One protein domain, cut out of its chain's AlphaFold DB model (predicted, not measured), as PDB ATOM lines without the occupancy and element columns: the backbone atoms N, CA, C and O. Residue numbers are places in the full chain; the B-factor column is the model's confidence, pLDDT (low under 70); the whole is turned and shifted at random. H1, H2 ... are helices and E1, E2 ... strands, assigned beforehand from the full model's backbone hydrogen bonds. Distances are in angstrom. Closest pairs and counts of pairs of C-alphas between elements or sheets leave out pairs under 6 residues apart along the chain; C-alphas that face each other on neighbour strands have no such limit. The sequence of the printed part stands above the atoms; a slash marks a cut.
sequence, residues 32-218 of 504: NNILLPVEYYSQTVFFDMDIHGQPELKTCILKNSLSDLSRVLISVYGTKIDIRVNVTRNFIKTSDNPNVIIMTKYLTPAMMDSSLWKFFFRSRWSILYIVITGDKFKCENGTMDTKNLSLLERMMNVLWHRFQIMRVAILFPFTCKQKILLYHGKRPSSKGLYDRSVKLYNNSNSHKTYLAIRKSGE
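This is residues 32 to 218 of the 504 residues of the protein "SFRICE041941.2" of Spodoptera frugiperda (UniProt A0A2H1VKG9). One strongly twisted sheet of eight strands, curled like part of a barrel, runs through the domain in three layers, with H1 and H5 on one face and H4 on the other. H4 and H5 cover the part of the sheet made by E6, E7 and E8, H1 covers E1 and E4, and the hairpin E2 and E3 makes the far edge. The printed part has 187 residues with five named helices and eight named strands, in the order E1 H1 E2 E3 E4 H2 H3 E5 H4 E6 E7 E8 H5. The sheet is mixed, ordered E3 E2 E1 E4 E5 E6 E7 E8, and the class is mixed, helices and strands. The whole is compact, with a radius of gyration of the C-alphas of 15.8 A and spans of 46 by 37 by 35 A.

E1, residues 44 to 48, begins at C-alpha 44 (128.336, 123.931, 88.840). H1 is residues 55 to 64, E2 71 to 77, E3 80 to 84, E4 99 to 104, H2 109 to 113, H3 115 to 120 and E5 127 to 132. H4, residues 146 to 163, is 25.1 A long. E6 is residues 167 to 171; E7, 179 to 187, is 23.1 A long and E8, 195 to 202, 23.0 A. H5, residues 206 to 216, ends at C-alpha 216 (141.810, 138.462, 87.454).

E1 and E4 are parallel, with N 47 and O 101 2.7 A apart. E2 and E3 are an antiparallel hairpin, with N 77 and O 80 2.8 A apart. E6, E7 and E8 form a meander, each strand the antiparallel neighbour of the one before; N 184 and O 197 are 2.8 A apart. The units E1 H1 E2, E4 H2 H3 E5 and E5 H4 E6, each two parallel neighbour strands joined through helices, have right-handed crossovers. H4, 7.6 A over the sheet, runs slantwise to E8 at 49 degrees on the local plane; the closest C-alphas, of Glu 153 and Val 198, are 5.8 A apart. H5, 8.4 A over it, runs along E7. H3 only grazes the sheet; H2 is not on it. In the five helices every O i to N i+4 pair is within hydrogen-bond range.

The C-alphas farthest apart, of Asn 90 and Ser 190, are 47.4 A apart. The printed part has no cut. The links E3 to E4 and E5 to H4 are long. Mean pLDDT of the printed part is 84.7, with residues 66 to 71 and 79 to 96 among those under 70.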
ATOM      1  N   ASN A  32     118.295 139.233  95.014       82.19
ATOM      2  CA  ASN A  32     118.909 140.338  94.268       82.19
ATOM      3  C   ASN A  32     120.257 140.789  94.858       82.19
ATOM      4  O   ASN A  32     121.081 141.384  94.166       82.19
ATOM      5  N   ASN A  33     120.521 140.463  96.124       79.69
ATOM      6  CA  ASN A  33     121.741 140.861  96.823       79.69
ATOM      7  C   ASN A  33     122.948 139.935  96.586       79.69
ATOM      8  O   ASN A  33     124.065 140.293  96.967       79.69
ATOM      9  N   ILE A  34     122.760 138.760  95.970       83.75
ATOM     10  CA  ILE A  34     123.825 137.766  95.760       83.75
ATOM     11  C   ILE A  34     123.984 137.492  94.269       83.75
ATOM     12  O   ILE A  34     123.385 136.580  93.702       83.75
ATOM     13  N   LEU A  35     124.844 138.276  93.626       84.56
ATOM     14  CA  LEU A  35     125.197 138.072  92.228       84.56
ATOM     15  C   LEU A  35     126.398 137.126  92.133       84.56
ATOM     16  O   LEU A  35     127.529 137.498  92.435       84.56
ATOM     17  N   LEU A  36     126.150 135.889  91.709       86.62
ATOM     18  CA  LEU A  36     127.188 134.939  91.315       86.62
ATOM     19  C   LEU A  36     127.201 134.867  89.790       86.62
ATOM     20  O   LEU A  36     126.331 134.213  89.218       86.62
ATOM     21  N   PRO A  37     128.129 135.554  89.103       83.38
ATOM     22  CA  PRO A  37     128.247 135.399  87.663       83.38
ATOM     23  C   PRO A  37     128.786 133.996  87.374       83.38
ATOM     24  O   PRO A  37     129.966 133.735  87.591       83.38
ATOM     25  N   VAL A  38     127.924 133.091  86.923       81.19
ATOM     26  CA  VAL A  38     128.305 131.749  86.470       81.19
ATOM     27  C   VAL A  38     128.525 131.809  84.957       81.19
ATOM     28  O   VAL A  38     127.730 132.427  84.247       81.19
ATOM     29  N   GLU A  39     129.609 131.216  84.448       76.12
ATOM     30  CA  GLU A  39     129.830 131.131  82.998       76.12
ATOM     31  C   GLU A  39     128.720 130.289  82.342       76.12
ATOM     32  O   GLU A  39     128.420 129.175  82.781       76.12
ATOM     33  N   TYR A  40     128.107 130.798  81.269       70.38
ATOM     34  CA  TYR A  40     127.142 130.020  80.488       70.38
ATOM     35  C   TYR A  40     127.793 128.710  80.004       70.38
ATOM     36  O   TYR A  40     128.939 128.717  79.562       70.38
ATOM     37  N   TYR A  41     127.056 127.596  80.076       68.38
ATOM     38  CA  TYR A  41     127.487 126.248  79.653       68.38
ATOM     39  C   TYR A  41     128.564 125.546  80.502       68.38
ATOM     40  O   TYR A  41     129.138 124.558  80.045       68.38
ATOM     41  N   SER A  42     128.814 125.988  81.734       74.00
ATOM     42  CA  SER A  42     129.777 125.339  82.638       74.00
ATOM     43  C   SER A  42     129.088 124.639  83.812       74.00
ATOM     44  O   SER A  42     128.163 125.168  84.420       74.00
ATOM     45  N   GLN A  43     129.511 123.423  84.155       78.69
ATOM     46  CA  GLN A  43     128.893 122.680  85.262       78.69
ATOM     47  C   GLN A  43     129.135 123.382  86.592       78.69
ATOM     48  O   GLN A  43     130.203 123.947  86.792       78.69
ATOM     49  N   THR A  44     128.168 123.337  87.509       84.25
ATOM     50  CA  THR A  44     128.336 123.931  88.840       84.25
ATOM     51  C   THR A  44     128.281 122.849  89.905       84.25
ATOM     52  O   THR A  44     127.279 122.146  90.052       84.25
ATOM     53  N   VAL A  45     129.364 122.726  90.665       85.44
ATOM     54  CA  VAL A  45     129.466 121.830  91.817       85.44
ATOM     55  C   VAL A  45     129.363 122.682  93.073       85.44
ATOM     56  O   VAL A  45     130.183 123.575  93.281       85.44
ATOM     57  N   PHE A  46     128.342 122.435  93.889       88.94
ATOM     58  CA  PHE A  46     128.067 123.219  95.087       88.94
ATOM     59  C   PHE A  46     128.335 122.381  96.342       88.94
ATOM     60  O   PHE A  46     127.703 121.352  96.582       88.94
ATOM     61  N   PHE A  47     129.287 122.849  97.137       87.06
ATOM     62  CA  PHE A  47     129.730 122.263  98.388       87.06
ATOM     63  C   PHE A  47     129.193 123.078  99.550       87.06
ATOM     64  O   PHE A  47     129.559 124.240  99.734       87.06
ATOM     65  N   ASP A  48     128.355 122.445 100.352       88.56
ATOM     66  CA  ASP A  48     127.801 123.041 101.552       88.56
ATOM     67  C   ASP A  48     128.549 122.521 102.777       88.56
ATOM     68  O   ASP A  48     128.380 121.373 103.194       88.56
ATOM     69  N   MET A  49     129.414 123.367 103.332       86.50
ATOM     70  CA  MET A  49     130.134 123.099 104.579       86.50
ATOM     71  C   MET A  49     129.541 123.888 105.754       86.50
ATOM     72  O   MET A  49     130.045 123.783 106.872       86.50
ATOM     73  N   ASP A  50     128.481 124.670 105.527       87.56
ATOM     74  CA  ASP A  50     127.764 125.408 106.564       87.56
ATOM     75  C   ASP A  50     126.398 124.768 106.827       87.56
ATOM     76  O   ASP A  50     125.346 125.200 106.346       87.56
ATOM     77  N   ILE A  51     126.424 123.702 107.625       80.06
ATOM     78  CA  ILE A  51     125.258 122.878 107.965       80.06
ATOM     79  C   ILE A  51     124.112 123.725 108.532       80.06
ATOM     80  O   ILE A  51     122.952 123.520 108.179       80.06
ATOM     81  N   HIS A  52     124.449 124.702 109.374       84.88
ATOM     82  CA  HIS A  52     123.496 125.601 110.025       84.88
ATOM     83  C   HIS A  52     123.308 126.920 109.267       84.88
ATOM     84  O   HIS A  52     122.663 127.838 109.773       84.88
ATOM     85  N   GLY A  53     123.876 127.023 108.063       83.56
ATOM     86  CA  GLY A  53     123.724 128.175 107.193       83.56
ATOM     87  C   GLY A  53     122.273 128.374 106.770       83.56
ATOM     88  O   GLY A  53     121.504 127.418 106.645       83.56
ATOM     89  N   GLN A  54     121.905 129.629 106.519       86.56
ATOM     90  CA  GLN A  54     120.539 129.997 106.158       86.56
ATOM     91  C   GLN A  54     120.094 129.271 104.871       86.56
ATOM     92  O   GLN A  54     120.748 129.414 103.830       86.56
ATOM     93  N   PRO A  55     118.976 128.518 104.895       87.38
ATOM     94  CA  PRO A  55     118.482 127.783 103.725       87.38
ATOM     95  C   PRO A  55     118.101 128.720 102.570       87.38
ATOM     96  O   PRO A  55     118.183 128.348 101.400       87.38
ATOM     97  N   GLU A  56     117.752 129.961 102.897       88.69
ATOM     98  CA  GLU A  56     117.438 131.039 101.963       88.69
ATOM     99  C   GLU A  56     118.621 131.369 101.047       88.69
ATOM    100  O   GLU A  56     118.489 131.386  99.825       88.69
ATOM    101  N   LEU A  57     119.818 131.523 101.623       89.00
ATOM    102  CA  LEU A  57     121.048 131.784 100.876       89.00
ATOM    103  C   LEU A  57     121.394 130.615  99.944       89.00
ATOM    104  O   LEU A  57     121.775 130.833  98.792       89.00
ATOM    105  N   LYS A  58     121.236 129.375 100.423       89.06
ATOM    106  CA  LYS A  58     121.456 128.159  99.620       89.06
ATOM    107  C   LYS A  58     120.503 128.132  98.430       89.06
ATOM    108  O   LYS A  58     120.937 127.950  97.294       89.06
ATOM    109  N   THR A  59     119.225 128.403  98.683       87.00
ATOM    110  CA  THR A  59     118.188 128.491  97.649       87.00
ATOM    111  C   THR A  59     118.515 129.587  96.640       87.00
ATOM    112  O   THR A  59     118.428 129.341  95.441       87.00
ATOM    113  N   CYS A  60     118.984 130.754  97.085       88.19
ATOM    114  CA  CYS A  60     119.369 131.848  96.199       88.19
ATOM    115  C   CYS A  60     120.573 131.539  95.314       88.19
ATOM    116  O   CYS A  60     120.542 131.828  94.119       88.19
ATOM    117  N   ILE A  61     121.621 130.926  95.862       88.19
ATOM    118  CA  ILE A  61     122.792 130.521  95.075       88.19
ATOM    119  C   ILE A  61     122.373 129.500  94.021       88.19
ATOM    120  O   ILE A  61     122.688 129.663  92.844       88.19
ATOM    121  N   LEU A  62     121.579 128.504  94.421       84.50
ATOM    122  CA  LEU A  62     121.053 127.508  93.498       84.50
ATOM    123  C   LEU A  62     120.126 128.139  92.443       84.50
ATOM    124  O   LEU A  62     120.198 127.719  91.291       84.50
ATOM    125  N   LYS A  63     119.318 129.156  92.802       84.50
ATOM    126  CA  LYS A  63     118.410 129.926  91.919       84.50
ATOM    127  C   LYS A  63     119.117 130.830  90.923       84.50
ATOM    128  O   LYS A  63     118.688 130.926  89.776       84.50
ATOM    129  N   ASN A  64     120.236 131.418  91.307       76.69
ATOM    130  CA  ASN A  64     121.013 132.257  90.400       76.69
ATOM    131  C   ASN A  64     121.918 131.423  89.478       76.69
ATOM    132  O   ASN A  64     122.233 131.857  88.376       76.69
ATOM    133  N   SER A  65     122.270 130.191  89.865       71.88
ATOM    134  CA  SER A  65     122.960 129.216  88.999       71.88
ATOM    135  C   SER A  65     122.009 128.374  88.123       71.88
ATOM    136  O   SER A  65     122.449 127.436  87.455       71.88
ATOM    137  N   LEU A  66     120.697 128.649  88.156       60.00
ATOM    138  CA  LEU A  66     119.630 127.697  87.803       60.00
ATOM    139  C   LEU A  66     119.284 127.657  86.304       60.00
ATOM    140  O   LEU A  66     118.633 126.701  85.890       60.00
ATOM    141  N   SER A  67     119.713 128.623  85.483       57.34
ATOM    142  CA  SER A  67     119.144 128.763  84.137       57.34
ATOM    143  C   SER A  67     119.491 127.644  83.144       57.34
ATOM    144  O   SER A  67     118.668 127.431  82.268       57.34
ATOM    145  N   ASP A  68     120.585 126.863  83.276       54.66
ATOM    146  CA  ASP A  68     120.900 125.832  82.252       54.66
ATOM    147  C   ASP A  68     121.848 124.655  82.624       54.66
ATOM    148  O   ASP A  68     122.306 123.926  81.737       54.66
ATOM    149  N   LEU A  69     122.166 124.420  83.905       61.81
ATOM    150  CA  LEU A  69     123.363 123.640  84.292       61.81
ATOM    151  C   LEU A  69     123.079 122.395  85.160       61.81
ATOM    152  O   LEU A  69     122.182 122.409  86.007       61.81
ATOM    153  N   SER A  70     123.877 121.329  84.977       60.19
ATOM    154  CA  SER A  70     123.896 120.138  85.846       60.19
ATOM    155  C   SER A  70     124.481 120.470  87.223       60.19
ATOM    156  O   SER A  70     125.433 121.249  87.323       60.19
ATOM    157  N   ARG A  71     123.908 119.879  88.282       68.81
ATOM    158  CA  ARG A  71     124.251 120.179  89.679       68.81
ATOM    159  C   ARG A  71     124.699 118.941  90.424       68.81
ATOM    160  O   ARG A  71     124.116 117.869  90.293       68.81
ATOM    161  N   VAL A  72     125.690 119.135  91.276       70.56
ATOM    162  CA  VAL A  72     126.077 118.155  92.284       70.56
ATOM    163  C   VAL A  72     126.135 118.905  93.607       70.56
ATOM    164  O   VAL A  72     126.934 119.832  93.750       70.56
ATOM    165  N   LEU A  73     125.234 118.555  94.529       77.62
ATOM    166  CA  LEU A  73     125.207 119.087  95.887       77.62
ATOM    167  C   LEU A  73     125.956 118.106  96.785       77.62
ATOM    168  O   LEU A  73     125.626 116.924  96.858       77.62
ATOM    169  N   ILE A  74     126.984 118.592  97.465       76.12
ATOM    170  CA  ILE A  74     127.758 117.780  98.401       76.12
ATOM    171  C   ILE A  74     127.724 118.494  99.741       76.12
ATOM    172  O   ILE A  74     128.303 119.570  99.892       76.12
ATOM    173  N   SER A  75     127.026 117.899 100.701       77.88
ATOM    174  CA  SER A  75     126.895 118.424 102.055       77.88
ATOM    175  C   SER A  75     127.861 117.673 102.968       77.88
ATOM    176  O   SER A  75     127.800 116.452 103.107       77.88
ATOM    177  N   VAL A  76     128.801 118.392 103.578       71.81
ATOM    178  CA  VAL A  76     129.836 117.782 104.427       71.81
ATOM    179  C   VAL A  76     129.459 117.968 105.896       71.81
ATOM    180  O   VAL A  76     129.425 119.089 106.398       71.81
ATOM    181  N   TYR A  77     129.202 116.861 106.596       72.19
ATOM    182  CA  TYR A  77     128.786 116.818 107.999       72.19
ATOM    183  C   TYR A  77     129.892 116.223 108.884       72.19
ATOM    184  O   TYR A  77     129.965 115.012 109.105       72.19
ATOM    185  N   GLY A  78     130.771 117.074 109.423       70.50
ATOM    186  CA  GLY A  78     131.897 116.621 110.251       70.50
ATOM    187  C   GLY A  78     132.867 115.742 109.451       70.50
ATOM    188  O   GLY A  78     133.425 116.196 108.456       70.50
ATOM    189  N   THR A  79     133.072 114.488 109.869       63.72
ATOM    190  CA  THR A  79     133.855 113.489 109.110       63.72
ATOM    191  C   THR A  79     133.028 112.717 108.077       63.72
ATOM    192  O   THR A  79     133.601 111.989 107.267       63.72
ATOM    193  N   LYS A  80     131.695 112.851 108.085       63.22
ATOM    194  CA  LYS A  80     130.792 112.179 107.143       63.22
ATOM    195  C   LYS A  80     130.480 113.102 105.967       63.22
ATOM    196  O   LYS A  80     130.162 114.272 106.146       63.22
ATOM    197  N   ILE A  81     130.560 112.570 104.754       64.75
ATOM    198  CA  ILE A  81     130.232 113.291 103.521       64.75
ATOM    199  C   ILE A  81     128.888 112.746 103.039       64.75
ATOM    200  O   ILE A  81     128.807 111.563 102.712       64.75
ATOM    201  N   ASP A  82     127.848 113.580 103.016       66.00
ATOM    202  CA  ASP A  82     126.566 113.257 102.384       66.00
ATOM    203  C   ASP A  82     126.569 113.838 100.963       66.00
ATOM    204  O   ASP A  82     126.587 115.055 100.756       66.00
ATOM    205  N   ILE A  83     126.632 112.964  99.963       60.81
ATOM    206  CA  ILE A  83     126.650 113.361  98.554       60.81
ATOM    207  C   ILE A  83     125.214 113.259  98.049       60.81
ATOM    208  O   ILE A  83     124.702 112.162  97.853       60.81
ATOM    209  N   ARG A  84     124.572 114.401  97.789       59.78
ATOM    210  CA  ARG A  84     123.227 114.462  97.206       59.78
ATOM    211  C   ARG A  84     123.317 114.920  95.761       59.78
ATOM    212  O   ARG A  84     123.343 116.109  95.445       59.78
ATOM    213  N   VAL A  85     123.363 113.966  94.844       56.72
ATOM    214  CA  VAL A  85     123.440 114.296  93.422       56.72
ATOM    215  C   VAL A  85     122.034 114.575  92.890       56.72
ATOM    216  O   VAL A  85     121.261 113.657  92.647       56.72
ATOM    217  N   ASN A  86     121.695 115.850  92.693       56.56
ATOM    218  CA  ASN A  86     120.465 116.238  92.002       56.56
ATOM    219  C   ASN A  86     120.784 116.577  90.539       56.56
ATOM    220  O   ASN A  86     121.059 117.730  90.195       56.56
ATOM    221  N   VAL A  87     120.799 115.551  89.685       55.41
ATOM    222  CA  VAL A  87     121.051 115.712  88.249       55.41
ATOM    223  C   VAL A  87     119.738 116.029  87.537       55.41
ATOM    224  O   VAL A  87     118.915 115.151  87.310       55.41
ATOM    225  N   THR A  88     119.544 117.282  87.137       52.91
ATOM    226  CA  THR A  88     118.331 117.720  86.422       52.91
ATOM    227  C   THR A  88     118.358 117.458  84.907       52.91
ATOM    228  O   THR A  88     117.352 117.679  84.240       52.91
ATOM    229  N   ARG A  89     119.478 116.987  84.329       55.53
ATOM    230  CA  ARG A  89     119.595 116.629  82.898       55.53
ATOM    231  C   ARG A  89     120.376 115.327  82.695       55.53
ATOM    232  O   ARG A  89     121.474 115.187  83.217       55.53
ATOM    233  N   ASN A  90     119.884 114.451  81.818       48.00
ATOM    234  CA  ASN A  90     120.498 113.151  81.490       48.00
ATOM    235  C   ASN A  90     121.873 113.235  80.789       48.00
ATOM    236  O   ASN A  90     122.503 112.206  80.570       48.00
ATOM    237  N   PHE A  91     122.350 114.435  80.431       49.78
ATOM    238  CA  PHE A  91     123.631 114.631  79.751       49.78
ATOM    239  C   PHE A  91     124.512 115.644  80.484       49.78
ATOM    240  O   PHE A  91     124.285 116.854  80.454       49.78
ATOM    241  N   ILE A  92     125.569 115.122  81.098       51.16
ATOM    242  CA  ILE A  92     126.703 115.869  81.635       51.16
ATOM    243  C   ILE A  92     127.584 116.252  80.432       51.16
ATOM    244  O   ILE A  92     128.444 115.481  80.017       51.16
ATOM    245  N   LYS A  93     127.364 117.428  79.824       47.56
ATOM    246  CA  LYS A  93     128.374 118.014  78.922       47.56
ATOM    247  C   LYS A  93     129.520 118.494  79.800       47.56
ATOM    248  O   LYS A  93     129.407 119.543  80.430       47.56
ATOM    249  N   THR A  94     130.562 117.685  79.945       48.62
ATOM    250  CA  THR A  94     131.779 118.056  80.672       48.62
ATOM    251  C   THR A  94     132.476 119.166  79.897       48.62
ATOM    252  O   THR A  94     133.232 118.896  78.970       48.62
ATOM    253  N   SER A  95     132.208 120.429  80.231       51.94
ATOM    254  CA  SER A  95     133.264 121.419  80.047       51.94
ATOM    255  C   SER A  95     134.390 121.028  81.008       51.94
ATOM    256  O   SER A  95     134.117 120.679  82.158       51.94
ATOM    257  N   ASP A  96     135.646 121.084  80.568       58.53
ATOM    258  CA  ASP A  96     136.810 120.702  81.394       58.53
ATOM    259  C   ASP A  96     136.995 121.596  82.647       58.53
ATOM    260  O   ASP A  96     137.817 121.323  83.531       58.53
ATOM    261  N   ASN A  97     136.189 122.661  82.750       73.94
ATOM    262  CA  ASN A  97     136.289 123.727  83.740       73.94
ATOM    263  C   ASN A  97     134.926 123.955  84.428       73.94
ATOM    264  O   ASN A  97     134.157 124.812  83.978       73.94
ATOM    265  N   PRO A  98     134.568 123.190  85.474       83.81
ATOM    266  CA  PRO A  98     133.378 123.468  86.275       83.81
ATOM    267  C   PRO A  98     133.544 124.737  87.130       83.81
ATOM    268  O   PRO A  98     134.648 125.119  87.513       83.81
ATOM    269  N   ASN A  99     132.435 125.376  87.501       87.50
ATOM    270  CA  ASN A  99     132.404 126.294  88.636       87.50
ATOM    271  C   ASN A  99     132.284 125.475  89.910       87.50
ATOM    272  O   ASN A  99     131.377 124.655  90.060       87.50
ATOM    273  N   VAL A 100     133.177 125.728  90.852       89.88
ATOM    274  CA  VAL A 100     133.147 125.105  92.168       89.88
ATOM    275  C   VAL A 100     132.710 126.168  93.155       89.88
ATOM    276  O   VAL A 100     133.375 127.187  93.292       89.88
ATOM    277  N   ILE A 101     131.592 125.956  93.836       92.69
ATOM    278  CA  ILE A 101     131.087 126.870  94.857       92.69
ATOM    279  C   ILE A 101     131.226 126.176  96.205       92.69
ATOM    280  O   ILE A 101     130.666 125.106  96.399       92.69
ATOM    281  N   ILE A 102     131.950 126.781  97.138       92.75
ATOM    282  CA  ILE A 102     132.122 126.292  98.505       92.75
ATOM    283  C   ILE A 102     131.487 127.298  99.453       92.75
ATOM    284  O   ILE A 102     131.957 128.427  99.568       92.75
ATOM    285  N   MET A 103     130.434 126.890 100.150       94.19
ATOM    286  CA  MET A 103     129.831 127.658 101.231       94.19
ATOM    287  C   MET A 103     130.422 127.213 102.564       94.19
ATOM    288  O   MET A 103     130.404 126.030 102.886       94.19
ATOM    289  N   THR A 104     130.945 128.154 103.347       94.06
ATOM    290  CA  THR A 104     131.498 127.873 104.676       94.06
ATOM    291  C   THR A 104     131.225 129.017 105.644       94.06
ATOM    292  O   THR A 104     131.229 130.187 105.264       94.06
ATOM    293  N   LYS A 105     131.057 128.690 106.929       93.06
ATOM    294  CA  LYS A 105     130.936 129.695 107.988       93.06
ATOM    295  C   LYS A 105     132.232 130.474 108.176       93.06
ATOM    296  O   LYS A 105     132.222 131.698 108.270       93.06
ATOM    297  N   TYR A 106     133.362 129.774 108.184       91.31
ATOM    298  CA  TYR A 106     134.678 130.376 108.359       91.31
ATOM    299  C   TYR A 106     135.686 129.714 107.430       91.31
ATOM    300  O   TYR A 106     135.820 128.492 107.402       91.31
ATOM    301  N   LEU A 107     136.456 130.530 106.718       90.75
ATOM    302  CA  LEU A 107     137.622 130.049 105.996       90.75
ATOM    303  C   LEU A 107     138.783 129.959 106.999       90.75
ATOM    304  O   LEU A 107     139.262 130.981 107.492       90.75
ATOM    305  N   THR A 108     139.226 128.743 107.334       90.00
ATOM    306  CA  THR A 108     140.383 128.504 108.221       90.00
ATOM    307  C   THR A 108     141.526 127.804 107.474       90.00
ATOM    308  O   THR A 108     141.268 127.069 106.522       90.00
ATOM    309  N   PRO A 109     142.801 127.996 107.871       88.12
ATOM    310  CA  PRO A 109     143.924 127.262 107.277       88.12
ATOM    311  C   PRO A 109     143.749 125.740 107.343       88.12
ATOM    312  O   PRO A 109     143.918 125.066 106.333       88.12
ATOM    313  N   ALA A 110     143.274 125.230 108.485       87.62
ATOM    314  CA  ALA A 110     143.007 123.807 108.693       87.62
ATOM    315  C   ALA A 110     142.004 123.227 107.680       87.62
ATOM    316  O   ALA A 110     142.142 122.084 107.250       87.62
ATOM    317  N   MET A 111     141.019 124.022 107.248       84.94
ATOM    318  CA  MET A 111     140.077 123.611 106.207       84.94
ATOM    319  C   MET A 111     140.805 123.340 104.885       84.94
ATOM    320  O   MET A 111     140.561 122.300 104.277       84.94
ATOM    321  N   MET A 112     141.731 124.218 104.479       85.38
ATOM    322  CA  MET A 112     142.525 124.078 103.245       85.38
ATOM    323  C   MET A 112     143.550 122.935 103.303       85.38
ATOM    324  O   MET A 112     144.019 122.478 102.260       85.38
ATOM    325  N   ASP A 113     143.900 122.471 104.504       86.19
ATOM    326  CA  ASP A 113     144.774 121.315 104.711       86.19
ATOM    327  C   ASP A 113     144.055 119.968 104.580       86.19
ATOM    328  O   ASP A 113     144.715 118.934 104.450       86.19
ATOM    329  N   SER A 114     142.720 119.961 104.559       86.19
ATOM    330  CA  SER A 114     141.956 118.720 104.449       86.19
ATOM    331  C   SER A 114     142.129 118.041 103.081       86.19
ATOM    332  O   SER A 114     142.265 118.679 102.033       86.19
ATOM    333  N   SER A 115     142.084 116.705 103.083       81.88
ATOM    334  CA  SER A 115     142.175 115.866 101.879       81.88
ATOM    335  C   SER A 115     141.089 116.174 100.843       81.88
ATOM    336  O   SER A 115     141.310 115.975  99.649       81.88
ATOM    337  N   LEU A 116     139.957 116.723 101.287       77.88
ATOM    338  CA  LEU A 116     138.847 117.161 100.447       77.88
ATOM    339  C   LEU A 116     139.283 118.174  99.382       77.88
ATOM    340  O   LEU A 116     138.914 118.030  98.219       77.88
ATOM    341  N   TRP A 117     140.144 119.138  99.723       81.19
ATOM    342  CA  TRP A 117     140.617 120.127  98.745       81.19
ATOM    343  C   TRP A 117     141.418 119.463  97.620       81.19
ATOM    344  O   TRP A 117     141.230 119.789  96.452       81.19
ATOM    345  N   LYS A 118     142.244 118.452  97.923       79.81
ATOM    346  CA  LYS A 118     142.976 117.716  96.875       79.81
ATOM    347  C   LYS A 118     142.037 117.020  95.889       79.81
ATOM    348  O   LYS A 118     142.357 116.940  94.708       79.81
ATOM    349  N   PHE A 119     140.900 116.521  96.370       76.75
ATOM    350  CA  PHE A 119     139.897 115.883  95.523       76.75
ATOM    351  C   PHE A 119     139.188 116.902  94.619       76.75
ATOM    352  O   PHE A 119     139.013 116.646  93.430       76.75
ATOM    353  N   PHE A 120     138.838 118.077  95.151       71.50
ATOM    354  CA  PHE A 120     138.080 119.090  94.408       71.50
ATOM    355  C   PHE A 120     138.897 119.810  93.335       71.50
ATOM    356  O   PHE A 120     138.360 120.146  92.281       71.50
ATOM    357  N   PHE A 121     140.195 120.011  93.557       72.56
ATOM    358  CA  PHE A 121     141.027 120.846  92.682       72.56
ATOM    359  C   PHE A 121     141.884 120.056  91.701       72.56
ATOM    360  O   PHE A 121     142.988 120.473  91.351       72.56
ATOM    361  N   ARG A 122     141.360 118.933  91.196       70.88
ATOM    362  CA  ARG A 122     141.998 118.230  90.074       70.88
ATOM    363  C   ARG A 122     142.006 119.091  88.799       70.88
ATOM    364  O   ARG A 122     142.962 119.013  88.034       70.88
ATOM    365  N   SER A 123     140.995 119.947  88.603       68.75
ATOM    366  CA  SER A 123     140.959 120.949  87.524       68.75
ATOM    367  C   SER A 123     141.445 122.314  88.029       68.75
ATOM    368  O   SER A 123     140.795 122.960  88.849       68.75
ATOM    369  N   ARG A 124     142.589 122.775  87.509       76.94
ATOM    370  CA  ARG A 124     143.218 124.069  87.868       76.94
ATOM    371  C   ARG A 124     142.503 125.292  87.269       76.94
ATOM    372  O   ARG A 124     142.701 126.419  87.722       76.94
ATOM    373  N   TRP A 125     141.676 125.059  86.252       69.69
ATOM    374  CA  TRP A 125     141.012 126.079  85.431       69.69
ATOM    375  C   TRP A 125     139.564 126.357  85.846       69.69
ATOM    376  O   TRP A 125     138.912 127.239  85.288       69.69
ATOM    377  N   SER A 126     139.073 125.626  86.846       82.56
ATOM    378  CA  SER A 126     137.767 125.853  87.460       82.56
ATOM    379  C   SER A 126     137.718 127.219  88.147       82.56
ATOM    380  O   SER A 126     138.691 127.634  88.786       82.56
ATOM    381  N   ILE A 127     136.585 127.920  88.049       89.81
ATOM    382  CA  ILE A 127     136.359 129.118  88.865       89.81
ATOM    383  C   ILE A 127     135.905 128.655  90.246       89.81
ATOM    384  O   ILE A 127     134.865 128.010  90.380       89.81
ATOM    385  N   LEU A 128     136.688 128.985  91.272       93.50
ATOM    386  CA  LEU A 128     136.355 128.686  92.657       93.50
ATOM    387  C   LEU A 128     135.662 129.886  93.305       93.50
ATOM    388  O   LEU A 128     136.287 130.918  93.550       93.50
ATOM    389  N   TYR A 129     134.397 129.722  93.657       94.88
ATOM    390  CA  TYR A 129     133.645 130.648  94.490       94.88
ATOM    391  C   TYR A 129     133.671 130.162  95.940       94.88
ATOM    392  O   TYR A 129     133.279 129.036  96.224       94.88
ATOM    393  N   ILE A 130     134.102 131.007  96.871       95.94
ATOM    394  CA  ILE A 130     134.047 130.738  98.310       95.94
ATOM    395  C   ILE A 130     133.043 131.711  98.924       95.94
ATOM    396  O   ILE A 130     133.281 132.914  98.960       95.94
ATOM    397  N   VAL A 131     131.913 131.207  99.405       96.00
ATOM    398  CA  VAL A 131     130.866 132.005 100.048       96.00
ATOM    399  C   VAL A 131     131.030 131.891 101.559       96.00
ATOM    400  O   VAL A 131     130.836 130.815 102.123       96.00
ATOM    401  N   ILE A 132     131.395 132.997 102.208       96.19
ATOM    402  CA  ILE A 132     131.640 133.051 103.650       96.19
ATOM    403  C   ILE A 132     130.420 133.637 104.361       96.19
ATOM    404  O   ILE A 132     130.105 134.813 104.193       96.19
ATOM    405  N   THR A 133     129.745 132.825 105.172       95.50
ATOM    406  CA  THR A 133     128.506 133.206 105.877       95.50
ATOM    407  C   THR A 133     128.741 133.739 107.292       95.50
ATOM    408  O   THR A 133     127.849 134.354 107.869       95.50
ATOM    409  N   GLY A 134     129.929 133.534 107.864       92.88
ATOM    410  CA  GLY A 134     130.262 134.005 109.205       92.88
ATOM    411  C   GLY A 134     130.466 135.519 109.307       92.88
ATOM    412  O   GLY A 134     130.923 136.193 108.385       92.88
ATOM    413  N   ASP A 135     130.208 136.031 110.502       93.38
ATOM    414  CA  ASP A 135     130.304 137.429 110.941       93.38
ATOM    415  C   ASP A 135     131.725 137.879 111.333       93.38
ATOM    416  O   ASP A 135     131.962 139.046 111.640       93.38
ATOM    417  N   LYS A 136     132.701 136.964 111.301       93.88
ATOM    418  CA  LYS A 136     134.084 137.223 111.737       93.88
ATOM    419  C   LYS A 136     134.776 138.340 110.944       93.88
ATOM    420  O   LYS A 136     135.673 139.002 111.465       93.88
ATOM    421  N   PHE A 137     134.390 138.533 109.686       93.94
ATOM    422  CA  PHE A 137     134.957 139.560 108.818       93.94
ATOM    423  C   PHE A 137     134.123 140.837 108.920       93.94
ATOM    424  O   PHE A 137     132.966 140.847 108.514       93.94
ATOM    425  N   LYS A 138     134.708 141.919 109.442       93.38
ATOM    426  CA  LYS A 138     134.038 143.223 109.540       93.38
ATOM    427  C   LYS A 138     134.254 144.051 108.273       93.38
ATOM    428  O   LYS A 138     135.369 144.102 107.747       93.38
ATOM    429  N   CYS A 139     133.180 144.688 107.819       94.88
ATOM    430  CA  CYS A 139     133.155 145.593 106.678       94.88
ATOM    431  C   CYS A 139     132.545 146.916 107.119       94.88
ATOM    432  O   CYS A 139     131.384 146.946 107.523       94.88
ATOM    433  N   GLU A 140     133.298 148.001 107.023       94.94
ATOM    434  CA  GLU A 140     132.824 149.340 107.367       94.94
ATOM    435  C   GLU A 140     132.804 150.163 106.082       94.94
ATOM    436  O   GLU A 140     133.787 150.211 105.353       94.94
ATOM    437  N   ASN A 141     131.654 150.738 105.725       92.69
ATOM    438  CA  ASN A 141     131.490 151.529 104.494       92.69
ATOM    439  C   ASN A 141     131.932 150.805 103.201       92.69
ATOM    440  O   ASN A 141     132.368 151.419 102.226       92.69
ATOM    441  N   GLY A 142     131.820 149.473 103.179       89.44
ATOM    442  CA  GLY A 142     132.199 148.647 102.033       89.44
ATOM    443  C   GLY A 142     133.708 148.453 101.849       89.44
ATOM    444  O   GLY A 142     134.107 147.894 100.821       89.44
ATOM    445  N   THR A 143     134.533 148.881 102.809       94.38
ATOM    446  CA  THR A 143     135.940 148.496 102.926       94.38
ATOM    447  C   THR A 143     136.089 147.449 104.027       94.38
ATOM    448  O   THR A 143     135.458 147.506 105.081       94.38
ATOM    449  N   MET A 144     136.895 146.428 103.752       96.06
ATOM    450  CA  MET A 144     137.219 145.404 104.738       96.06
ATOM    451  C   MET A 144     138.442 145.843 105.534       96.06
ATOM    452  O   MET A 144     139.379 146.402 104.960       96.06
ATOM    453  N   ASP A 145     138.443 145.549 106.832       96.06
ATOM    454  CA  ASP A 145     139.597 145.793 107.695       96.06
ATOM    455  C   ASP A 145     140.891 145.183 107.110       96.06
ATOM    456  O   ASP A 145     140.895 144.080 106.553       96.06
ATOM    457  N   THR A 146     142.007 145.896 107.246       96.12
ATOM    458  CA  THR A 146     143.300 145.534 106.637       96.12
ATOM    459  C   THR A 146     143.844 144.202 107.160       96.12
ATOM    460  O   THR A 146     144.427 143.418 106.400       96.12
ATOM    461  N   LYS A 147     143.601 143.880 108.437       96.56
ATOM    462  CA  LYS A 147     143.986 142.592 109.034       96.56
ATOM    463  C   LYS A 147     143.170 141.444 108.438       96.56
ATOM    464  O   LYS A 147     143.722 140.392 108.120       96.56
ATOM    465  N   ASN A 148     141.875 141.657 108.231       95.69
ATOM    466  CA  ASN A 148     140.991 140.693 107.578       95.69
ATOM    467  C   ASN A 148     141.358 140.483 106.102       95.69
ATOM    468  O   ASN A 148     141.439 139.341 105.644       95.69
ATOM    469  N   LEU A 149     141.645 141.564 105.375       96.25
ATOM    470  CA  LEU A 149     142.049 141.505 103.972       96.25
ATOM    471  C   LEU A 149     143.386 140.770 103.795       96.25
ATOM    472  O   LEU A 149     143.490 139.896 102.940       96.25
ATOM    473  N   SER A 150     144.383 141.063 104.636       96.44
ATOM    474  CA  SER A 150     145.691 140.386 104.600       96.44
ATOM    475  C   SER A 150     145.609 138.908 104.996       96.44
ATOM    476  O   SER A 150     146.342 138.079 104.448       96.44
ATOM    477  N   LEU A 151     144.697 138.544 105.906       96.00
ATOM    478  CA  LEU A 151     144.401 137.146 106.209       96.00
ATOM    479  C   LEU A 151     143.845 136.433 104.971       96.00
ATOM    480  O   LEU A 151     144.377 135.396 104.585       96.00
ATOM    481  N   LEU A 152     142.826 136.997 104.320       96.38
ATOM    482  CA  LEU A 152     142.223 136.412 103.119       96.38
ATOM    483  C   LEU A 152     143.210 136.343 101.951       96.38
ATOM    484  O   LEU A 152     143.261 135.328 101.264       96.38
ATOM    485  N   GLU A 153     144.046 137.367 101.770       96.94
ATOM    486  CA  GLU A 153     145.136 137.366 100.790       96.94
ATOM    487  C   GLU A 153     146.088 136.192 101.020       96.94
ATOM    488  O   GLU A 153     146.420 135.461 100.088       96.94
ATOM    489  N   ARG A 154     146.494 135.955 102.273       96.31
ATOM    490  CA  ARG A 154     147.347 134.817 102.634       96.31
ATOM    491  C   ARG A 154     146.673 133.491 102.300       96.31
ATOM    492  O   ARG A 154     147.322 132.602 101.760       96.31
ATOM    493  N   MET A 155     145.381 133.359 102.589       95.44
ATOM    494  CA  MET A 155     144.624 132.139 102.304       95.44
ATOM    495  C   MET A 155     144.465 131.894 100.805       95.44
ATOM    496  O   MET A 155     144.726 130.794 100.327       95.44
ATOM    497  N   MET A 156     144.121 132.928 100.040       96.12
ATOM    498  CA  MET A 156     144.061 132.849  98.584       96.12
ATOM    499  C   MET A 156     145.437 132.518  97.991       96.12
ATOM    500  O   MET A 156     145.521 131.744  97.043       96.12
ATOM    501  N   ASN A 157     146.535 133.016  98.558       95.56
ATOM    502  CA  ASN A 157     147.872 132.608  98.129       95.56
ATOM    503  C   ASN A 157     148.193 131.151  98.480       95.56
ATOM    504  O   ASN A 157     148.825 130.474  97.679       95.56
ATOM    505  N   VAL A 158     147.707 130.612  99.603       94.56
ATOM    506  CA  VAL A 158     147.804 129.164  99.875       94.56
ATOM    507  C   VAL A 158     147.091 128.361  98.786       94.56
ATOM    508  O   VAL A 158     147.651 127.379  98.300       94.56
ATOM    509  N   LEU A 159     145.907 128.800  98.348       93.50
ATOM    510  CA  LEU A 159     145.187 128.152  97.249       93.50
ATOM    511  C   LEU A 159     145.966 128.208  95.929       93.50
ATOM    512  O   LEU A 159     146.052 127.209  95.217       93.50
ATOM    513  N   TRP A 160     146.574 129.353  95.628       93.38
ATOM    514  CA  TRP A 160     147.394 129.546  94.434       93.38
ATOM    515  C   TRP A 160     148.661 128.681  94.449       93.38
ATOM    516  O   TRP A 160     148.878 127.893  93.537       93.38
ATOM    517  N   HIS A 161     149.461 128.751  95.510       92.69
ATOM    518  CA  HIS A 161     150.716 128.001  95.613       92.69
ATOM    519  C   HIS A 161     150.513 126.490  95.670       92.69
ATOM    520  O   HIS A 161     151.310 125.739  95.117       92.69
ATOM    521  N   ARG A 162     149.458 126.030  96.350       91.06
ATOM    522  CA  ARG A 162     149.243 124.599  96.584       91.06
ATOM    523  C   ARG A 162     148.423 123.921  95.496       91.06
ATOM    524  O   ARG A 162     148.718 122.784  95.142       91.06
ATOM    525  N   PHE A 163     147.377 124.588  95.017       90.12
ATOM    526  CA  PHE A 163     146.408 124.003  94.089       90.12
ATOM    527  C   PHE A 163     146.429 124.671  92.709       90.12
ATOM    528  O   PHE A 163     145.773 124.176  91.798       90.12
ATOM    529  N   GLN A 164     147.179 125.768  92.536       90.44
ATOM    530  CA  GLN A 164     147.311 126.499  91.268       90.44
ATOM    531  C   GLN A 164     145.961 126.931  90.680       90.44
ATOM    532  O   GLN A 164     145.784 127.000  89.465       90.44
ATOM    533  N   ILE A 165     144.995 127.241  91.555       89.69
ATOM    534  CA  ILE A 165     143.660 127.680  91.146       89.69
ATOM    535  C   ILE A 165     143.767 129.093  90.583       89.69
ATOM    536  O   ILE A 165     144.081 130.054  91.291       89.69
ATOM    537  N   MET A 166     143.499 129.221  89.289       89.12
ATOM    538  CA  MET A 166     143.724 130.469  88.565       89.12
ATOM    539  C   MET A 166     142.713 131.558  88.921       89.12
ATOM    540  O   MET A 166     143.053 132.745  88.948       89.12
ATOM    541  N   ARG A 167     141.468 131.174  89.210       92.69
ATOM    542  CA  ARG A 167     140.367 132.100  89.473       92.69
ATOM    543  C   ARG A 167     139.694 131.720  90.781       92.69
ATOM    544  O   ARG A 167     139.043 130.685  90.874       92.69
ATOM    545  N   VAL A 168     139.864 132.574  91.785       94.94
ATOM    546  CA  VAL A 168     139.219 132.435  93.091       94.94
ATOM    547  C   VAL A 168     138.449 133.716  93.371       94.94
ATOM    548  O   VAL A 168     138.988 134.816  93.225       94.94
ATOM    549  N   ALA A 169     137.196 133.559  93.774       96.38
ATOM    550  CA  ALA A 169     136.301 134.641  94.115       96.38
ATOM    551  C   ALA A 169     135.682 134.394  95.487       96.38
ATOM    552  O   ALA A 169     135.028 133.377  95.696       96.38
ATOM    553  N   ILE A 170     135.879 135.317  96.428       97.25
ATOM    554  CA  ILE A 170     135.319 135.194  97.780       97.25
ATOM    555  C   ILE A 170     134.161 136.179  97.947       97.25
ATOM    556  O   ILE A 170     134.312 137.372  97.674       97.25
ATOM    557  N   LEU A 171     133.008 135.675  98.385       96.19
ATOM    558  CA  LEU A 171     131.782 136.439  98.599       96.19
ATOM    559  C   LEU A 171     131.413 136.491 100.079       96.19
ATOM    560  O   LEU A 171     131.586 135.519 100.813       96.19
ATOM    561  N   PHE A 172     130.834 137.623 100.474       95.50
ATOM    562  CA  PHE A 172     130.461 137.943 101.852       95.50
ATOM    563  C   PHE A 172     129.001 138.420 101.905       95.50
ATOM    564  O   PHE A 172     128.756 139.622 102.023       95.50
ATOM    565  N   PRO A 173     128.016 137.514 101.774       93.44
ATOM    566  CA  PRO A 173     126.602 137.874 101.647       93.44
ATOM    567  C   PRO A 173     126.075 138.750 102.792       93.44
ATOM    568  O   PRO A 173     125.244 139.623 102.551       93.44
ATOM    569  N   PHE A 174     126.568 138.556 104.019       92.62
ATOM    570  CA  PHE A 174     126.062 139.267 105.198       92.62
ATOM    571  C   PHE A 174     126.933 140.452 105.617       92.62
ATOM    572  O   PHE A 174     126.403 141.506 105.957       92.62
ATOM    573  N   THR A 175     128.258 140.298 105.573       93.12
ATOM    574  CA  THR A 175     129.195 141.272 106.150       93.12
ATOM    575  C   THR A 175     129.626 142.362 105.171       93.12
ATOM    576  O   THR A 175     129.615 143.531 105.535       93.12
ATOM    577  N   CYS A 176     129.948 142.021 103.918       94.06
ATOM    578  CA  CYS A 176     130.271 142.985 102.858       94.06
ATOM    579  C   CYS A 176     129.303 142.817 101.676       94.06
ATOM    580  O   CYS A 176     129.674 142.288 100.622       94.06
ATOM    581  N   LYS A 177     128.059 143.281 101.845       92.75
ATOM    582  CA  LYS A 177     127.028 143.207 100.797       92.75
ATOM    583  C   LYS A 177     127.526 143.815  99.483       92.75
ATOM    584  O   LYS A 177     128.187 144.853  99.480       92.75
ATOM    585  N   GLN A 178     127.198 143.160  98.367       92.38
ATOM    586  CA  GLN A 178     127.575 143.587  97.012       92.38
ATOM    587  C   GLN A 178     129.088 143.804  96.820       92.38
ATOM    588  O   GLN A 178     129.507 144.599  95.980       92.38
ATOM    589  N   LYS A 179     129.941 143.104  97.572       95.31
ATOM    590  CA  LYS A 179     131.385 143.072  97.322       95.31
ATOM    591  C   LYS A 179     131.844 141.653  97.023       95.31
ATOM    592  O   LYS A 179     131.302 140.681  97.543       95.31
ATOM    593  N   ILE A 180     132.865 141.553  96.183       96.19
ATOM    594  CA  ILE A 180     133.552 140.302  95.871       96.19
ATOM    595  C   ILE A 180     135.054 140.530  95.969       96.19
ATOM    596  O   ILE A 180     135.566 141.549  95.501       96.19
ATOM    597  N   LEU A 181     135.762 139.605  96.603       97.44
ATOM    598  CA  LEU A 181     137.215 139.636  96.682       97.44
ATOM    599  C   LEU A 181     137.788 138.777  95.559       97.44
ATOM    600  O   LEU A 181     137.475 137.590  95.469       97.44
ATOM    601  N   LEU A 182     138.623 139.382  94.719       97.31
ATOM    602  CA  LEU A 182     139.278 138.729  93.587       97.31
ATOM    603  C   LEU A 182     140.783 138.975  93.648       97.31
ATOM    604  O   LEU A 182     141.243 139.939  94.264       97.31
ATOM    605  N   TYR A 183     141.549 138.153  92.936       96.38
ATOM    606  CA  TYR A 183     142.935 138.492  92.629       96.38
ATOM    607  C   TYR A 183     143.012 139.734  91.730       96.38
ATOM    608  O   TYR A 183     142.175 139.927  90.849       96.38
ATOM    609  N   HIS A 184     144.033 140.567  91.933       93.44
ATOM    610  CA  HIS A 184     144.192 141.835  91.214       93.44
ATOM    611  C   HIS A 184     145.574 142.036  90.583       93.44
ATOM    612  O   HIS A 184     145.684 142.736  89.581       93.44
ATOM    613  N   GLY A 185     146.626 141.431  91.131       91.31
ATOM    614  CA  GLY A 185     147.982 141.620  90.628       91.31
ATOM    615  C   GLY A 185     148.945 140.550  91.116       91.31
ATOM    616  O   GLY A 185     148.539 139.594  91.779       91.31
ATOM    617  N   LYS A 186     150.223 140.729  90.779       93.12
ATOM    618  CA  LYS A 186     151.319 139.826  91.136       93.12
ATOM    619  C   LYS A 186     152.324 140.529  92.032       93.12
ATOM    620  O   LYS A 186     152.548 141.730  91.892       93.12
ATOM    621  N   ARG A 187     152.932 139.772  92.935       93.44
ATOM    622  CA  ARG A 187     154.053 140.191  93.769       93.44
ATOM    623  C   ARG A 187     155.122 139.096  93.741       93.44
ATOM    624  O   ARG A 187     154.762 137.918  93.764       93.44
ATOM    625  N   PRO A 188     156.415 139.448  93.692       91.50
ATOM    626  CA  PRO A 188     157.485 138.470  93.841       91.50
ATOM    627  C   PRO A 188     157.307 137.664  95.133       91.50
ATOM    628  O   PRO A 188     156.870 138.206  96.146       91.50
ATOM    629  N   SER A 189     157.642 136.377  95.096       91.50
ATOM    630  CA  SER A 189     157.542 135.481  96.248       91.50
ATOM    631  C   SER A 189     158.715 134.512  96.256       91.50
ATOM    632  O   SER A 189     159.296 134.206  95.215       91.50
ATOM    633  N   SER A 190     159.094 134.045  97.442       87.50
ATOM    634  CA  SER A 190     160.255 133.171  97.642       87.50
ATOM    635  C   SER A 190     159.993 131.707  97.273       87.50
ATOM    636  O   SER A 190     160.920 130.903  97.261       87.50
ATOM    637  N   LYS A 191     158.743 131.336  96.969       84.12
ATOM    638  CA  LYS A 191     158.309 129.941  96.774       84.12
ATOM    639  C   LYS A 191     158.358 129.460  95.316       84.12
ATOM    640  O   LYS A 191     157.663 128.512  94.966       84.12
ATOM    641  N   GLY A 192     159.129 130.121  94.452       82.75
ATOM    642  CA  GLY A 192     159.278 129.769  93.029       82.75
ATOM    643  C   GLY A 192     158.085 130.134  92.130       82.75
ATOM    644  O   GLY A 192     158.247 130.255  90.921       82.75
ATOM    645  N   LEU A 193     156.908 130.371  92.710       89.81
ATOM    646  CA  LEU A 193     155.738 130.972  92.069       89.81
ATOM    647  C   LEU A 193     155.515 132.370  92.662       89.81
ATOM    648  O   LEU A 193     155.882 132.603  93.809       89.81
ATOM    649  N   TYR A 194     154.920 133.302  91.919       93.31
ATOM    650  CA  TYR A 194     154.596 134.635  92.440       93.31
ATOM    651  C   TYR A 194     153.398 134.604  93.406       93.31
ATOM    652  O   TYR A 194     152.486 133.789  93.256       93.31
ATOM    653  N   ASP A 195     153.366 135.533  94.363       95.19
ATOM    654  CA  ASP A 195     152.182 135.808  95.178       95.19
ATOM    655  C   ASP A 195     151.197 136.668  94.380       95.19
ATOM    656  O   ASP A 195     151.566 137.437  93.489       95.19
ATOM    657  N   ARG A 196     149.916 136.570  94.713       95.06
ATOM    658  CA  ARG A 196     148.843 137.336  94.092       95.06
ATOM    659  C   ARG A 196     148.203 138.256  95.110       95.06
ATOM    660  O   ARG A 196     147.751 137.813  96.165       95.06
ATOM    661  N   SER A 197     148.146 139.539  94.771       96.12
ATOM    662  CA  SER A 197     147.422 140.518  95.573       96.12
ATOM    663  C   SER A 197     145.921 140.383  95.348       96.12
ATOM    664  O   SER A 197     145.475 139.939  94.284       96.12
ATOM    665  N   VAL A 198     145.137 140.787  96.343       97.19
ATOM    666  CA  VAL A 198     143.674 140.728  96.297       97.19
ATOM    667  C   VAL A 198     143.069 142.128  96.343       97.19
ATOM    668  O   VAL A 198     143.661 143.061  96.887       97.19
ATOM    669  N   LYS A 199     141.883 142.290  95.756       96.81
ATOM    670  CA  LYS A 199     141.133 143.548  95.761       96.81
ATOM    671  C   LYS A 199     139.639 143.281  95.844       96.81
ATOM    672  O   LYS A 199     139.134 142.329  95.250       96.81
ATOM    673  N   LEU A 200     138.939 144.145  96.576       97.00
ATOM    674  CA  LEU A 200     137.484 144.148  96.628       97.00
ATOM    675  C   LEU A 200     136.913 144.876  95.411       97.00
ATOM    676  O   LEU A 200     137.282 146.014  95.114       97.00
ATOM    677  N   TYR A 201     135.974 144.225  94.739       96.81
ATOM    678  CA  TYR A 201     135.227 144.759  93.611       96.81
ATOM    679  C   TYR A 201     133.761 144.928  93.992       96.81
ATOM    680  O   TYR A 201     133.225 144.172  94.801       96.81
ATOM    681  N   ASN A 202     133.110 145.933  93.403       95.81
ATOM    682  CA  ASN A 202     131.666 146.083  93.520       95.81
ATOM    683  C   ASN A 202     130.974 145.000  92.682       95.81
ATOM    684  O   ASN A 202     131.252 144.869  91.492       95.81
ATOM    685  N   ASN A 203     130.081 144.251  93.317       94.00
ATOM    686  CA  ASN A 203     129.309 143.151  92.766       94.00
ATOM    687  C   ASN A 203     127.824 143.531  92.647       94.00
ATOM    688  O   ASN A 203     126.950 142.759  93.023       94.00
ATOM    689  N   SER A 204     127.540 144.748  92.180       92.81
ATOM    690  CA  SER A 204     126.180 145.225  91.904       92.81
ATOM    691  C   SER A 204     125.704 144.913  90.481       92.81
ATOM    692  O   SER A 204     124.516 144.998  90.192       92.81
ATOM    693  N   ASN A 205     126.617 144.562  89.571       93.00
ATOM    694  CA  ASN A 205     126.316 144.272  88.172       93.00
ATOM    695  C   ASN A 205     127.039 142.989  87.748       93.00
ATOM    696  O   ASN A 205     128.270 142.961  87.693       93.00
ATOM    697  N   SER A 206     126.269 141.955  87.402       89.44
ATOM    698  CA  SER A 206     126.779 140.625  87.043       89.44
ATOM    699  C   SER A 206     127.803 140.662  85.906       89.44
ATOM    700  O   SER A 206     128.828 139.985  85.982       89.44
ATOM    701  N   HIS A 207     127.585 141.494  84.884       91.44
ATOM    702  CA  HIS A 207     128.494 141.615  83.749       91.44
ATOM    703  C   HIS A 207     129.838 142.243  84.148       91.44
ATOM    704  O   HIS A 207     130.896 141.727  83.780       91.44
ATOM    705  N   LYS A 208     129.824 143.314  84.954       94.00
ATOM    706  CA  LYS A 208     131.062 143.935  85.462       94.00
ATOM    707  C   LYS A 208     131.837 142.977  86.366       94.00
ATOM    708  O   LYS A 208     133.060 142.897  86.250       94.00
ATOM    709  N   THR A 209     131.140 142.228  87.219       92.56
ATOM    710  CA  THR A 209     131.747 141.203  88.079       92.56
ATOM    711  C   THR A 209     132.395 140.103  87.251       92.56
ATOM    712  O   THR A 209     133.545 139.746  87.497       92.56
ATOM    713  N   TYR A 210     131.701 139.606  86.228       91.62
ATOM    714  CA  TYR A 210     132.243 138.612  85.308       91.62
ATOM    715  C   TYR A 210     133.521 139.104  84.612       91.62
ATOM    716  O   TYR A 210     134.538 138.411  84.608       91.62
ATOM    717  N   LEU A 211     133.512 140.334  84.089       93.06
ATOM    718  CA  LEU A 211     134.702 140.940  83.488       93.06
ATOM    719  C   LEU A 211     135.846 141.085  84.497       93.06
ATOM    720  O   LEU A 211     136.999 140.882  84.129       93.06
ATOM    721  N   ALA A 212     135.554 141.408  85.758       94.69
ATOM    722  CA  ALA A 212     136.564 141.474  86.810       94.69
ATOM    723  C   ALA A 212     137.167 140.092  87.119       94.69
ATOM    724  O   ALA A 212     138.386 139.979  87.234       94.69
ATOM    725  N   ILE A 213     136.349 139.035  87.181       92.69
ATOM    726  CA  ILE A 213     136.820 137.649  87.347       92.69
ATOM    727  C   ILE A 213     137.693 137.241  86.159       92.69
ATOM    728  O   ILE A 213     138.786 136.711  86.358       92.69
ATOM    729  N   ARG A 214     137.272 137.539  84.926       90.56
ATOM    730  CA  ARG A 214     138.066 137.260  83.723       90.56
ATOM    731  C   ARG A 214     139.404 138.001  83.748       90.56
ATOM    732  O   ARG A 214     140.438 137.365  83.567       90.56
ATOM    733  N   LYS A 215     139.387 139.300  84.062       92.56
ATOM    734  CA  LYS A 215     140.591 140.134  84.218       92.56
ATOM    735  C   LYS A 215     141.518 139.641  85.321       92.56
ATOM    736  O   LYS A 215     142.728 139.743  85.175       92.56
ATOM    737  N   SER A 216     140.982 139.056  86.395       91.88
ATOM    738  CA  SER A 216     141.810 138.462  87.454       91.88
ATOM    739  C   SER A 216     142.691 137.319  86.935       91.88
ATOM    740  O   SER A 216     143.738 137.047  87.520       91.88
ATOM    741  N   GLY A 217     142.279 136.671  85.837       86.81
ATOM    742  CA  GLY A 217     143.034 135.628  85.152       86.81
ATOM    743  C   GLY A 217     143.905 136.112  83.989       86.81
ATOM    744  O   GLY A 217     144.613 135.300  83.396       86.81
ATOM    745  N   GLU A 218     143.863 137.396  83.631       87.94
ATOM    746  CA  GLU A 218     144.709 137.937  82.563       87.94
ATOM    747  C   GLU A 218     146.175 137.968  82.997       87.94
ATOM    748  O   GLU A 218     146.492 138.169  84.171       87.94
TER     749      GLU A 218